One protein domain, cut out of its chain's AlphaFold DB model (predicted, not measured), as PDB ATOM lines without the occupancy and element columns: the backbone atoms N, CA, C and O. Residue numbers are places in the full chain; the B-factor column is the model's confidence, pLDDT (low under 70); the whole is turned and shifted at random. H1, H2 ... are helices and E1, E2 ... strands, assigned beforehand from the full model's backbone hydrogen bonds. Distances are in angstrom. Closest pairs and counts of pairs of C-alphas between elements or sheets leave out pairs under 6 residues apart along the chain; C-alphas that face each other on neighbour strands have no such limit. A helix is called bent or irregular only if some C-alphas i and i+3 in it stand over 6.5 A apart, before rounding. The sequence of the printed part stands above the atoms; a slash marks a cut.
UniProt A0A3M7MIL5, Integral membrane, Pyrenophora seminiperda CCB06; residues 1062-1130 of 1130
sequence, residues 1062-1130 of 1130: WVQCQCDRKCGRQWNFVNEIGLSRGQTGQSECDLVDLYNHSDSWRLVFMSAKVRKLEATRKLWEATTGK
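What this domain is: This is residues 1062 to 1130 of the 1130 residues of the protein "Integral membrane" of Pyrenophora seminiperda CCB06 (UniProt A0A3M7MIL5). One long helix, H3, runs past a small two-stranded hairpin, E1 and E2, with its residues 1117 to 1125 beside E1 and away from E2, while the short helices H1 and H2 lie toward the other end of H3. Loops make much of the rest: residues 1063 to 1064 pair with E1 as a short extra run, and residues 1100 to 1105, of which 1100 belongs to H1, stick out before H2. The printed part has 69 residues with two named strands and then three named helices, in the order E1 E2 H1 H2 H3; the sheet is antiparallel, and the class is mostly helix, with 30 residues, under half, in named elements. The whole is compact, with a radius of gyration of the C-alphas of 12.1 A, and only just elongated, spanning 40 by 26 by 20 A.

Where its parts are: Strand E1 is residues 1074 to 1076, 7.1 A from first to last C-alpha, beginning at C-alpha 1074 (36.872, -40.296, -13.526). Strand E2 is residues 1083 to 1085, 7.0 A long. Helix H3 is residues 1111 to 1125, 20.5 A long, from C-alpha 1111 at (41.523, -29.987, 4.472) to C-alpha 1125 at (47.628, -46.237, -6.455). Helix H1 is residues 1096 to 1100 and helix H2 is residues 1106 to 1109, each 6.1 A long. H2 is neither bent nor irregular, but only just: C-alphas 1106 and 1109 are 6.1 A apart.

How they stand to each other: E1 and E2 form a hairpin, antiparallel at 158 degrees between their directions. N 1074 and O 1085 are 2.9 A apart and N 1083 and O 1076 are 2.8 A apart, both within hydrogen-bond range. Residues 1063 to 1064 pair antiparallel with residues 1074 to 1075 of E1. The closest C-alphas of E1 and H3 are those of Asn 1076 and Trp 1124, at 7.0 A; E2 and H3 are apart. The closest C-alphas of E2 and H1 are those of Ser 1084 and Val 1096, at 7.8 A. H1 and H3 are close but not clearly touching, with Leu 1098 and Lys 1113 the closest, their C-alphas 7.8 A apart. H2 and H3 are likewise close but not clearly touching, with the C-alphas of Leu 1107 and Val 1114 the closest at 7.8 A. H1 and H2 are only just apart, at 8.3 A. In H1 and H3 every O i to N i+4 pair is within hydrogen-bond range; H2 is too short for such a pair.

The domain as a whole: The two C-alphas farthest apart are those of Trp 1105 and Lys 1130, at 40.0 A; Lys 1130 is the chain's last residue. The printed part has no cut and no long link between named elements. Residues 1062 to 1073 hold no named element. Mean pLDDT of the printed part is 70.1, and 28 residues are under 70, among them residues 1097 to 1112; H2 has a mean of 44.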
ATOM      1  N   TRP A1062      41.649 -45.560 -14.855       88.94
ATOM      2  CA  TRP A1062      40.812 -44.440 -14.440       88.94
ATOM      3  C   TRP A1062      39.930 -44.883 -13.267       88.94
ATOM      4  O   TRP A1062      39.297 -45.936 -13.345       88.94
ATOM      5  N   VAL A1063      39.887 -44.098 -12.186       89.56
ATOM      6  CA  VAL A1063      39.094 -44.384 -10.973       89.56
ATOM      7  C   VAL A1063      37.958 -43.380 -10.796       89.56
ATOM      8  O   VAL A1063      38.064 -42.239 -11.235       89.56
ATOM      9  N   GLN A1064      36.866 -43.785 -10.149       87.12
ATOM     10  CA  GLN A1064      35.708 -42.912  -9.925       87.12
ATOM     11  C   GLN A1064      35.975 -41.869  -8.825       87.12
ATOM     12  O   GLN A1064      36.574 -42.173  -7.790       87.12
ATOM     13  N   CYS A1065      35.515 -40.636  -9.051       85.62
ATOM     14  CA  CYS A1065      35.736 -39.478  -8.181       85.62
ATOM     15  C   CYS A1065      35.061 -39.617  -6.803       85.62
ATOM     16  O   CYS A1065      33.835 -39.667  -6.716       85.62
ATOM     17  N   GLN A1066      35.841 -39.566  -5.713       83.56
ATOM     18  CA  GLN A1066      35.343 -39.675  -4.328       83.56
ATOM     19  C   GLN A1066      34.788 -38.342  -3.775       83.56
ATOM     20  O   GLN A1066      35.067 -37.945  -2.645       83.56
ATOM     21  N   CYS A1067      34.022 -37.614  -4.593       79.12
ATOM     22  CA  CYS A1067      33.324 -36.393  -4.178       79.12
ATOM     23  C   CYS A1067      31.919 -36.713  -3.644       79.12
ATOM     24  O   CYS A1067      31.250 -37.616  -4.150       79.12
ATOM     25  N   ASP A1068      31.423 -35.904  -2.706       71.12
ATOM     26  CA  ASP A1068      30.120 -36.128  -2.060       71.12
ATOM     27  C   ASP A1068      28.935 -36.096  -3.042       71.12
ATOM     28  O   ASP A1068      27.949 -36.804  -2.857       71.12
ATOM     29  N   ARG A1069      29.057 -35.332  -4.138       69.94
ATOM     30  CA  ARG A1069      28.007 -35.160  -5.159       69.94
ATOM     31  C   ARG A1069      27.882 -36.321  -6.163       69.94
ATOM     32  O   ARG A1069      27.096 -36.211  -7.095       69.94
ATOM     33  N   LYS A1070      28.663 -37.408  -6.029       68.00
ATOM     34  CA  LYS A1070      28.673 -38.577  -6.949       68.00
ATOM     35  C   LYS A1070      28.743 -38.216  -8.454       68.00
ATOM     36  O   LYS A1070      28.150 -38.899  -9.280       68.00
ATOM     37  N   CYS A1071      29.490 -37.170  -8.823       74.56
ATOM     38  CA  CYS A1071      29.434 -36.478 -10.129       74.56
ATOM     39  C   CYS A1071      29.822 -37.271 -11.409       74.56
ATOM     40  O   CYS A1071      30.099 -36.661 -12.439       74.56
ATOM     41  N   GLY A1072      29.949 -38.602 -11.363       76.25
ATOM     42  CA  GLY A1072      30.277 -39.458 -12.517       76.25
ATOM     43  C   GLY A1072      31.675 -39.279 -13.138       76.25
ATOM     44  O   GLY A1072      32.037 -40.036 -14.038       76.25
ATOM     45  N   ARG A1073      32.472 -38.301 -12.681       84.50
ATOM     46  CA  ARG A1073      33.823 -38.044 -13.199       84.50
ATOM     47  C   ARG A1073      34.811 -39.140 -12.815       84.50
ATOM     48  O   ARG A1073      34.812 -39.641 -11.689       84.50
ATOM     49  N   GLN A1074      35.734 -39.408 -13.731       88.31
ATOM     50  CA  GLN A1074      36.872 -40.296 -13.526       88.31
ATOM     51  C   GLN A1074      38.182 -39.512 -13.404       88.31
ATOM     52  O   GLN A1074      38.341 -38.478 -14.052       88.31
ATOM     53  N   TRP A1075      39.130 -40.046 -12.632       88.12
ATOM     54  CA  TRP A1075      40.470 -39.495 -12.413       88.12
ATOM     55  C   TRP A1075      41.583 -40.491 -12.760       88.12
ATOM     56  O   TRP A1075      41.421 -41.701 -12.589       88.12
ATOM     57  N   ASN A1076      42.727 -39.971 -13.200       90.12
ATOM     58  CA  ASN A1076      43.952 -40.719 -13.492       90.12
ATOM     59  C   ASN A1076      45.163 -39.886 -13.046       90.12
ATOM     60  O   ASN A1076      45.281 -38.733 -13.445       90.12
ATOM     61  N   PHE A1077      46.050 -40.442 -12.215       87.25
ATOM     62  CA  PHE A1077      47.157 -39.698 -11.587       87.25
ATOM     63  C   PHE A1077      48.534 -40.007 -12.198       87.25
ATOM     64  O   PHE A1077      49.563 -39.774 -11.564       87.25
ATOM     65  N   VAL A1078      48.584 -40.496 -13.445       86.06
ATOM     66  CA  VAL A1078      49.858 -40.783 -14.130       86.06
ATOM     67  C   VAL A1078      50.743 -39.536 -14.305       86.06
ATOM     68  O   VAL A1078      51.965 -39.657 -14.296       86.06
ATOM     69  N   ASN A1079      50.152 -38.337 -14.364       84.56
ATOM     70  CA  ASN A1079      50.861 -37.051 -14.399       84.56
ATOM     71  C   ASN A1079      51.132 -36.437 -13.005       84.56
ATOM     72  O   ASN A1079      51.385 -35.240 -12.906       84.56
ATOM     73  N   GLU A1080      51.024 -37.231 -11.929       80.75
ATOM     74  CA  GLU A1080      51.193 -36.872 -10.503       80.75
ATOM     75  C   GLU A1080      50.147 -35.910  -9.913       80.75
ATOM     76  O   GLU A1080      49.714 -36.111  -8.773       80.75
ATOM     77  N   ILE A1081      49.723 -34.898 -10.675       77.62
ATOM     78  CA  ILE A1081      48.754 -33.866 -10.274       77.62
ATOM     79  C   ILE A1081      47.308 -34.380 -10.418       77.62
ATOM     80  O   ILE A1081      46.444 -34.066  -9.600       77.62
ATOM     81  N   GLY A1082      47.052 -35.198 -11.440       82.75
ATOM     82  CA  GLY A1082      45.737 -35.699 -11.827       82.75
ATOM     83  C   GLY A1082      45.291 -35.204 -13.208       82.75
ATOM     84  O   GLY A1082      45.517 -34.059 -13.591       82.75
ATOM     85  N   LEU A1083      44.605 -36.077 -13.938       86.50
ATOM     86  CA  LEU A1083      43.744 -35.784 -15.083       86.50
ATOM     87  C   LEU A1083      42.310 -36.159 -14.689       86.50
ATOM     88  O   LEU A1083      42.118 -37.188 -14.039       86.50
ATOM     89  N   SER A1084      41.303 -35.377 -15.098       86.25
ATOM     90  CA  SER A1084      39.884 -35.695 -14.852       86.25
ATOM     91  C   SER A1084      39.066 -35.680 -16.143       86.25
ATOM     92  O   SER A1084      39.278 -34.812 -16.987       86.25
ATOM     93  N   ARG A1085      38.112 -36.608 -16.289       85.75
ATOM     94  CA  ARG A1085      37.196 -36.682 -17.445       85.75
ATOM     95  C   ARG A1085      35.761 -37.014 -17.032       85.75
ATOM     96  O   ARG A1085      35.544 -37.711 -16.042       85.75
ATOM     97  N   GLY A1086      34.783 -36.525 -17.792       73.88
ATOM     98  CA  GLY A1086      33.347 -36.735 -17.573       73.88
ATOM     99  C   GLY A1086      32.504 -35.704 -18.333       73.88
ATOM    100  O   GLY A1086      33.050 -34.730 -18.845       73.88
ATOM    101  N   GLN A1087      31.187 -35.914 -18.416       58.06
ATOM    102  CA  GLN A1087      30.288 -35.047 -19.189       58.06
ATOM    103  C   GLN A1087      30.186 -33.624 -18.610       58.06
ATOM    104  O   GLN A1087      29.920 -33.421 -17.422       58.06
ATOM    105  N   THR A1088      30.326 -32.623 -19.476       50.31
ATOM    106  CA  THR A1088      30.079 -31.205 -19.186       50.31
ATOM    107  C   THR A1088      28.578 -30.908 -19.205       50.31
ATOM    108  O   THR A1088      28.056 -30.376 -20.179       50.31
ATOM    109  N   GLY A1089      27.872 -31.281 -18.133       50.41
ATOM    110  CA  GLY A1089      26.430 -31.020 -18.014       50.41
ATOM    111  C   GLY A1089      25.779 -31.315 -16.657       50.41
ATOM    112  O   GLY A1089      24.666 -30.858 -16.423       50.41
ATOM    113  N   GLN A1090      26.438 -32.039 -15.742       44.38
ATOM    114  CA  GLN A1090      25.861 -32.391 -14.437       44.38
ATOM    115  C   GLN A1090      26.795 -32.047 -13.271       44.38
ATOM    116  O   GLN A1090      27.805 -32.713 -13.068       44.38
ATOM    117  N   SER A1091      26.382 -31.067 -12.458       52.28
ATOM    118  CA  SER A1091      26.946 -30.666 -11.153       52.28
ATOM    119  C   SER A1091      28.439 -30.286 -11.103       52.28
ATOM    120  O   SER A1091      29.324 -31.036 -11.508       52.28
ATOM    121  N   GLU A1092      28.738 -29.130 -10.506       62.38
ATOM    122  CA  GLU A1092      30.110 -28.742 -10.153       62.38
ATOM    123  C   GLU A1092      30.770 -29.830  -9.295       62.38
ATOM    124  O   GLU A1092      30.232 -30.255  -8.267       62.38
ATOM    125  N   CYS A1093      31.935 -30.309  -9.732       70.31
ATOM    126  CA  CYS A1093      32.681 -31.323  -9.008       70.31
ATOM    127  C   CYS A1093      33.622 -30.638  -8.022       70.31
ATOM    128  O   CYS A1093      34.631 -30.071  -8.429       70.31
ATOM    129  N   ASP A1094      33.352 -30.809  -6.727       69.19
ATOM    130  CA  ASP A1094      34.093 -30.174  -5.632       69.19
ATOM    131  C   ASP A1094      35.627 -30.339  -5.665       69.19
ATOM    132  O   ASP A1094      36.319 -29.578  -4.988       69.19
ATOM    133  N   LEU A1095      36.159 -31.328  -6.397       71.88
ATOM    134  CA  LEU A1095      37.597 -31.574  -6.567       71.88
ATOM    135  C   LEU A1095      38.191 -30.936  -7.839       71.88
ATOM    136  O   LEU A1095      39.402 -30.749  -7.912       71.88
ATOM    137  N   VAL A1096      37.367 -30.577  -8.827       70.38
ATOM    138  CA  VAL A1096      37.803 -29.883 -10.053       70.38
ATOM    139  C   VAL A1096      38.014 -28.394  -9.777       70.38
ATOM    140  O   VAL A1096      39.001 -27.829 -10.236       70.38
ATOM    141  N   ASP A1097      37.181 -27.784  -8.931       63.16
ATOM    142  CA  ASP A1097      37.368 -26.394  -8.479       63.16
ATOM    143  C   ASP A1097      38.689 -26.226  -7.702       63.16
ATOM    144  O   ASP A1097      39.346 -25.189  -7.780       63.16
ATOM    145  N   LEU A1098      39.098 -27.275  -6.974       64.12
ATOM    146  CA  LEU A1098      40.383 -27.354  -6.273       64.12
ATOM    147  C   LEU A1098      41.563 -27.439  -7.260       64.12
ATOM    148  O   LEU A1098      42.609 -26.845  -7.019       64.12
ATOM    149  N   TYR A1099      41.387 -28.166  -8.367       59.19
ATOM    150  CA  TYR A1099      42.399 -28.369  -9.409       59.19
ATOM    151  C   TYR A1099      42.594 -27.122 -10.292       59.19
ATOM    152  O   TYR A1099      43.726 -26.766 -10.615       59.19
ATOM    153  N   ASN A1100      41.505 -26.429 -10.640       55.72
ATOM    154  CA  ASN A1100      41.525 -25.243 -11.505       55.72
ATOM    155  C   ASN A1100      42.015 -23.964 -10.795       55.72
ATOM    156  O   ASN A1100      42.418 -23.012 -11.459       55.72
ATOM    157  N   HIS A1101      41.995 -23.919  -9.460       52.91
ATOM    158  CA  HIS A1101      42.446 -22.771  -8.664       52.91
ATOM    159  C   HIS A1101      43.786 -23.030  -7.960       52.91
ATOM    160  O   HIS A1101      43.911 -22.835  -6.748       52.91
ATOM    161  N   SER A1102      44.797 -23.458  -8.721       43.06
ATOM    162  CA  SER A1102      46.124 -23.838  -8.215       43.06
ATOM    163  C   SER A1102      47.035 -22.654  -7.823       43.06
ATOM    164  O   SER A1102      48.227 -22.675  -8.120       43.06
ATOM    165  N   ASP A1103      46.491 -21.638  -7.145       36.84
ATOM    166  CA  ASP A1103      47.270 -20.585  -6.483       36.84
ATOM    167  C   ASP A1103      47.642 -21.017  -5.057       36.84
ATOM    168  O   ASP A1103      46.792 -21.437  -4.264       36.84
ATOM    169  N   SER A1104      48.924 -20.878  -4.713       42.47
ATOM    170  CA  SER A1104      49.591 -21.594  -3.611       42.47
ATOM    171  C   SER A1104      49.022 -21.369  -2.201       42.47
ATOM    172  O   SER A1104      49.347 -22.121  -1.286       42.47
ATOM    173  N   TRP A1105      48.177 -20.355  -2.001       37.09
ATOM    174  CA  TRP A1105      47.646 -19.958  -0.692       37.09
ATOM    175  C   TRP A1105      46.304 -20.615  -0.322       37.09
ATOM    176  O   TRP A1105      45.946 -20.651   0.856       37.09
ATOM    177  N   ARG A1106      45.546 -21.161  -1.288       39.81
ATOM    178  CA  ARG A1106      44.187 -21.687  -1.031       39.81
ATOM    179  C   ARG A1106      44.153 -23.056  -0.339       39.81
ATOM    180  O   ARG A1106      43.159 -23.383   0.310       39.81
ATOM    181  N   LEU A1107      45.231 -23.839  -0.430       47.22
ATOM    182  CA  LEU A1107      45.307 -25.211   0.100       47.22
ATOM    183  C   LEU A1107      45.075 -25.311   1.619       47.22
ATOM    184  O   LEU A1107      44.510 -26.301   2.084       47.22
ATOM    185  N   VAL A1108      45.440 -24.275   2.383       44.12
ATOM    186  CA  VAL A1108      45.343 -24.253   3.857       44.12
ATOM    187  C   VAL A1108      43.892 -24.377   4.353       44.12
ATOM    188  O   VAL A1108      43.641 -24.987   5.391       44.12
ATOM    189  N   PHE A1109      42.913 -23.862   3.600       43.62
ATOM    190  CA  PHE A1109      41.513 -23.778   4.039       43.62
ATOM    191  C   PHE A1109      40.623 -24.963   3.611       43.62
ATOM    192  O   PHE A1109      39.435 -24.975   3.928       43.62
ATOM    193  N   MET A1110      41.153 -25.974   2.907       53.91
ATOM    194  CA  MET A1110      40.337 -27.026   2.263       53.91
ATOM    195  C   MET A1110      40.665 -28.470   2.692       53.91
ATOM    196  O   MET A1110      40.513 -29.410   1.908       53.91
ATOM    197  N   SER A1111      41.044 -28.684   3.959       61.47
ATOM    198  CA  SER A1111      41.523 -29.987   4.472       61.47
ATOM    199  C   SER A1111      40.578 -31.186   4.259       61.47
ATOM    200  O   SER A1111      41.038 -32.328   4.244       61.47
ATOM    201  N   ALA A1112      39.269 -30.969   4.090       68.00
ATOM    202  CA  ALA A1112      38.303 -32.025   3.770       68.00
ATOM    203  C   ALA A1112      38.288 -32.402   2.273       68.00
ATOM    204  O   ALA A1112      38.186 -33.583   1.948       68.00
ATOM    205  N   LYS A1113      38.431 -31.424   1.363       71.12
ATOM    206  CA  LYS A1113      38.521 -31.671  -0.089       71.12
ATOM    207  C   LYS A1113      39.865 -32.307  -0.454       71.12
ATOM    208  O   LYS A1113      39.886 -33.289  -1.192       71.12
ATOM    209  N   VAL A1114      40.962 -31.826   0.144       72.44
ATOM    210  CA  VAL A1114      42.312 -32.398  -0.032       72.44
ATOM    211  C   VAL A1114      42.334 -33.884   0.348       72.44
ATOM    212  O   VAL A1114      42.728 -34.705  -0.473       72.44
ATOM    213  N   ARG A1115      41.793 -34.258   1.520       77.44
ATOM    214  CA  ARG A1115      41.693 -35.669   1.949       77.44
ATOM    215  C   ARG A1115      40.892 -36.558   0.984       77.44
ATOM    216  O   ARG A1115      41.212 -37.735   0.848       77.44
ATOM    217  N   LYS A1116      39.883 -36.024   0.282       80.94
ATOM    218  CA  LYS A1116      39.089 -36.781  -0.710       80.94
ATOM    219  C   LYS A1116      39.795 -36.912  -2.062       80.94
ATOM    220  O   LYS A1116      39.693 -37.963  -2.698       80.94
ATOM    221  N   LEU A1117      40.569 -35.905  -2.477       80.94
ATOM    222  CA  LEU A1117      41.472 -36.033  -3.624       80.94
ATOM    223  C   LEU A1117      42.578 -37.063  -3.335       80.94
ATOM    224  O   LEU A1117      42.814 -37.949  -4.150       80.94
ATOM    225  N   GLU A1118      43.176 -37.012  -2.143       81.12
ATOM    226  CA  GLU A1118      44.193 -37.968  -1.689       81.12
ATOM    227  C   GLU A1118      43.642 -39.402  -1.590       81.12
ATOM    228  O   GLU A1118      44.295 -40.341  -2.037       81.12
ATOM    229  N   ALA A1119      42.410 -39.588  -1.100       83.31
ATOM    230  CA  ALA A1119      41.729 -40.885  -1.123       83.31
ATOM    231  C   ALA A1119      41.455 -41.383  -2.558       83.31
ATOM    232  O   ALA A1119      41.651 -42.563  -2.848       83.31
ATOM    233  N   THR A1120      41.064 -40.491  -3.477       84.62
ATOM    234  CA  THR A1120      40.885 -40.829  -4.905       84.62
ATOM    235  C   THR A1120      42.221 -41.230  -5.547       84.62
ATOM    236  O   THR A1120      42.276 -42.193  -6.312       84.62
ATOM    237  N   ARG A1121      43.320 -40.553  -5.189       85.31
ATOM    238  CA  ARG A1121      44.679 -40.908  -5.615       85.31
ATOM    239  C   ARG A1121      45.123 -42.257  -5.042       85.31
ATOM    240  O   ARG A1121      45.565 -43.105  -5.808       85.31
ATOM    241  N   LYS A1122      44.914 -42.509  -3.746       85.44
ATOM    242  CA  LYS A1122      45.214 -43.800  -3.100       85.44
ATOM    243  C   LYS A1122      44.421 -44.962  -3.707       85.44
ATOM    244  O   LYS A1122      44.963 -46.051  -3.850       85.44
ATOM    245  N   LEU A1123      43.184 -44.735  -4.158       86.06
ATOM    246  CA  LEU A1123      42.400 -45.726  -4.910       86.06
ATOM    247  C   LEU A1123      43.028 -46.057  -6.283       86.06
ATOM    248  O   LEU A1123      43.072 -47.220  -6.690       86.06
ATOM    249  N   TRP A1124      43.567 -45.056  -6.985       87.62
ATOM    250  CA  TRP A1124      44.329 -45.254  -8.227       87.62
ATOM    251  C   TRP A1124      45.671 -45.965  -7.969       87.62
ATOM    252  O   TRP A1124      46.024 -46.907  -8.678       87.62
ATOM    253  N   GLU A1125      46.379 -45.597  -6.898       83.06
ATOM    254  CA  GLU A1125      47.628 -46.237  -6.455       83.06
ATOM    255  C   GLU A1125      47.422 -47.677  -5.944       83.06
ATOM    256  O   GLU A1125      48.332 -48.500  -6.058       83.06
ATOM    257  N   ALA A1126      46.225 -48.023  -5.462       81.25
ATOM    258  CA  ALA A1126      45.823 -49.387  -5.109       81.25
ATOM    259  C   ALA A1126      45.368 -50.231  -6.319       81.25
ATOM    260  O   ALA A1126      45.210 -51.446  -6.203       81.25
ATOM    261  N   THR A1127      45.169 -49.627  -7.498       74.50
ATOM    262  CA  THR A1127      44.709 -50.355  -8.690       74.50
ATOM    263  C   THR A1127      45.846 -51.226  -9.245       74.50
ATOM    264  O   THR A1127      46.794 -50.730  -9.863       74.50
ATOM    265  N   THR A1128      45.783 -52.539  -9.013       57.31
ATOM    266  CA  THR A1128      46.787 -53.506  -9.482       57.31
ATOM    267  C   THR A1128      46.601 -53.864 -10.960       57.31
ATOM    268  O   THR A1128      45.488 -53.970 -11.480       57.31
ATOM    269  N   GLY A1129      47.717 -54.019 -11.675       54.41
ATOM    270  CA  GLY A1129      47.721 -54.290 -13.111       54.41
ATOM    271  C   GLY A1129      47.586 -55.775 -13.447       54.41
ATOM    272  O   GLY A1129      48.603 -56.448 -13.580       54.41
ATOM    273  N   LYS A1130      46.350 -56.247 -13.651       38.66
ATOM    274  CA  LYS A1130      46.051 -57.429 -14.490       38.66
ATOM    275  C   LYS A1130      46.085 -57.033 -15.978       38.66
ATOM    276  O   LYS A1130      45.425 -56.016 -16.293       38.66
TER     277      LYS A1130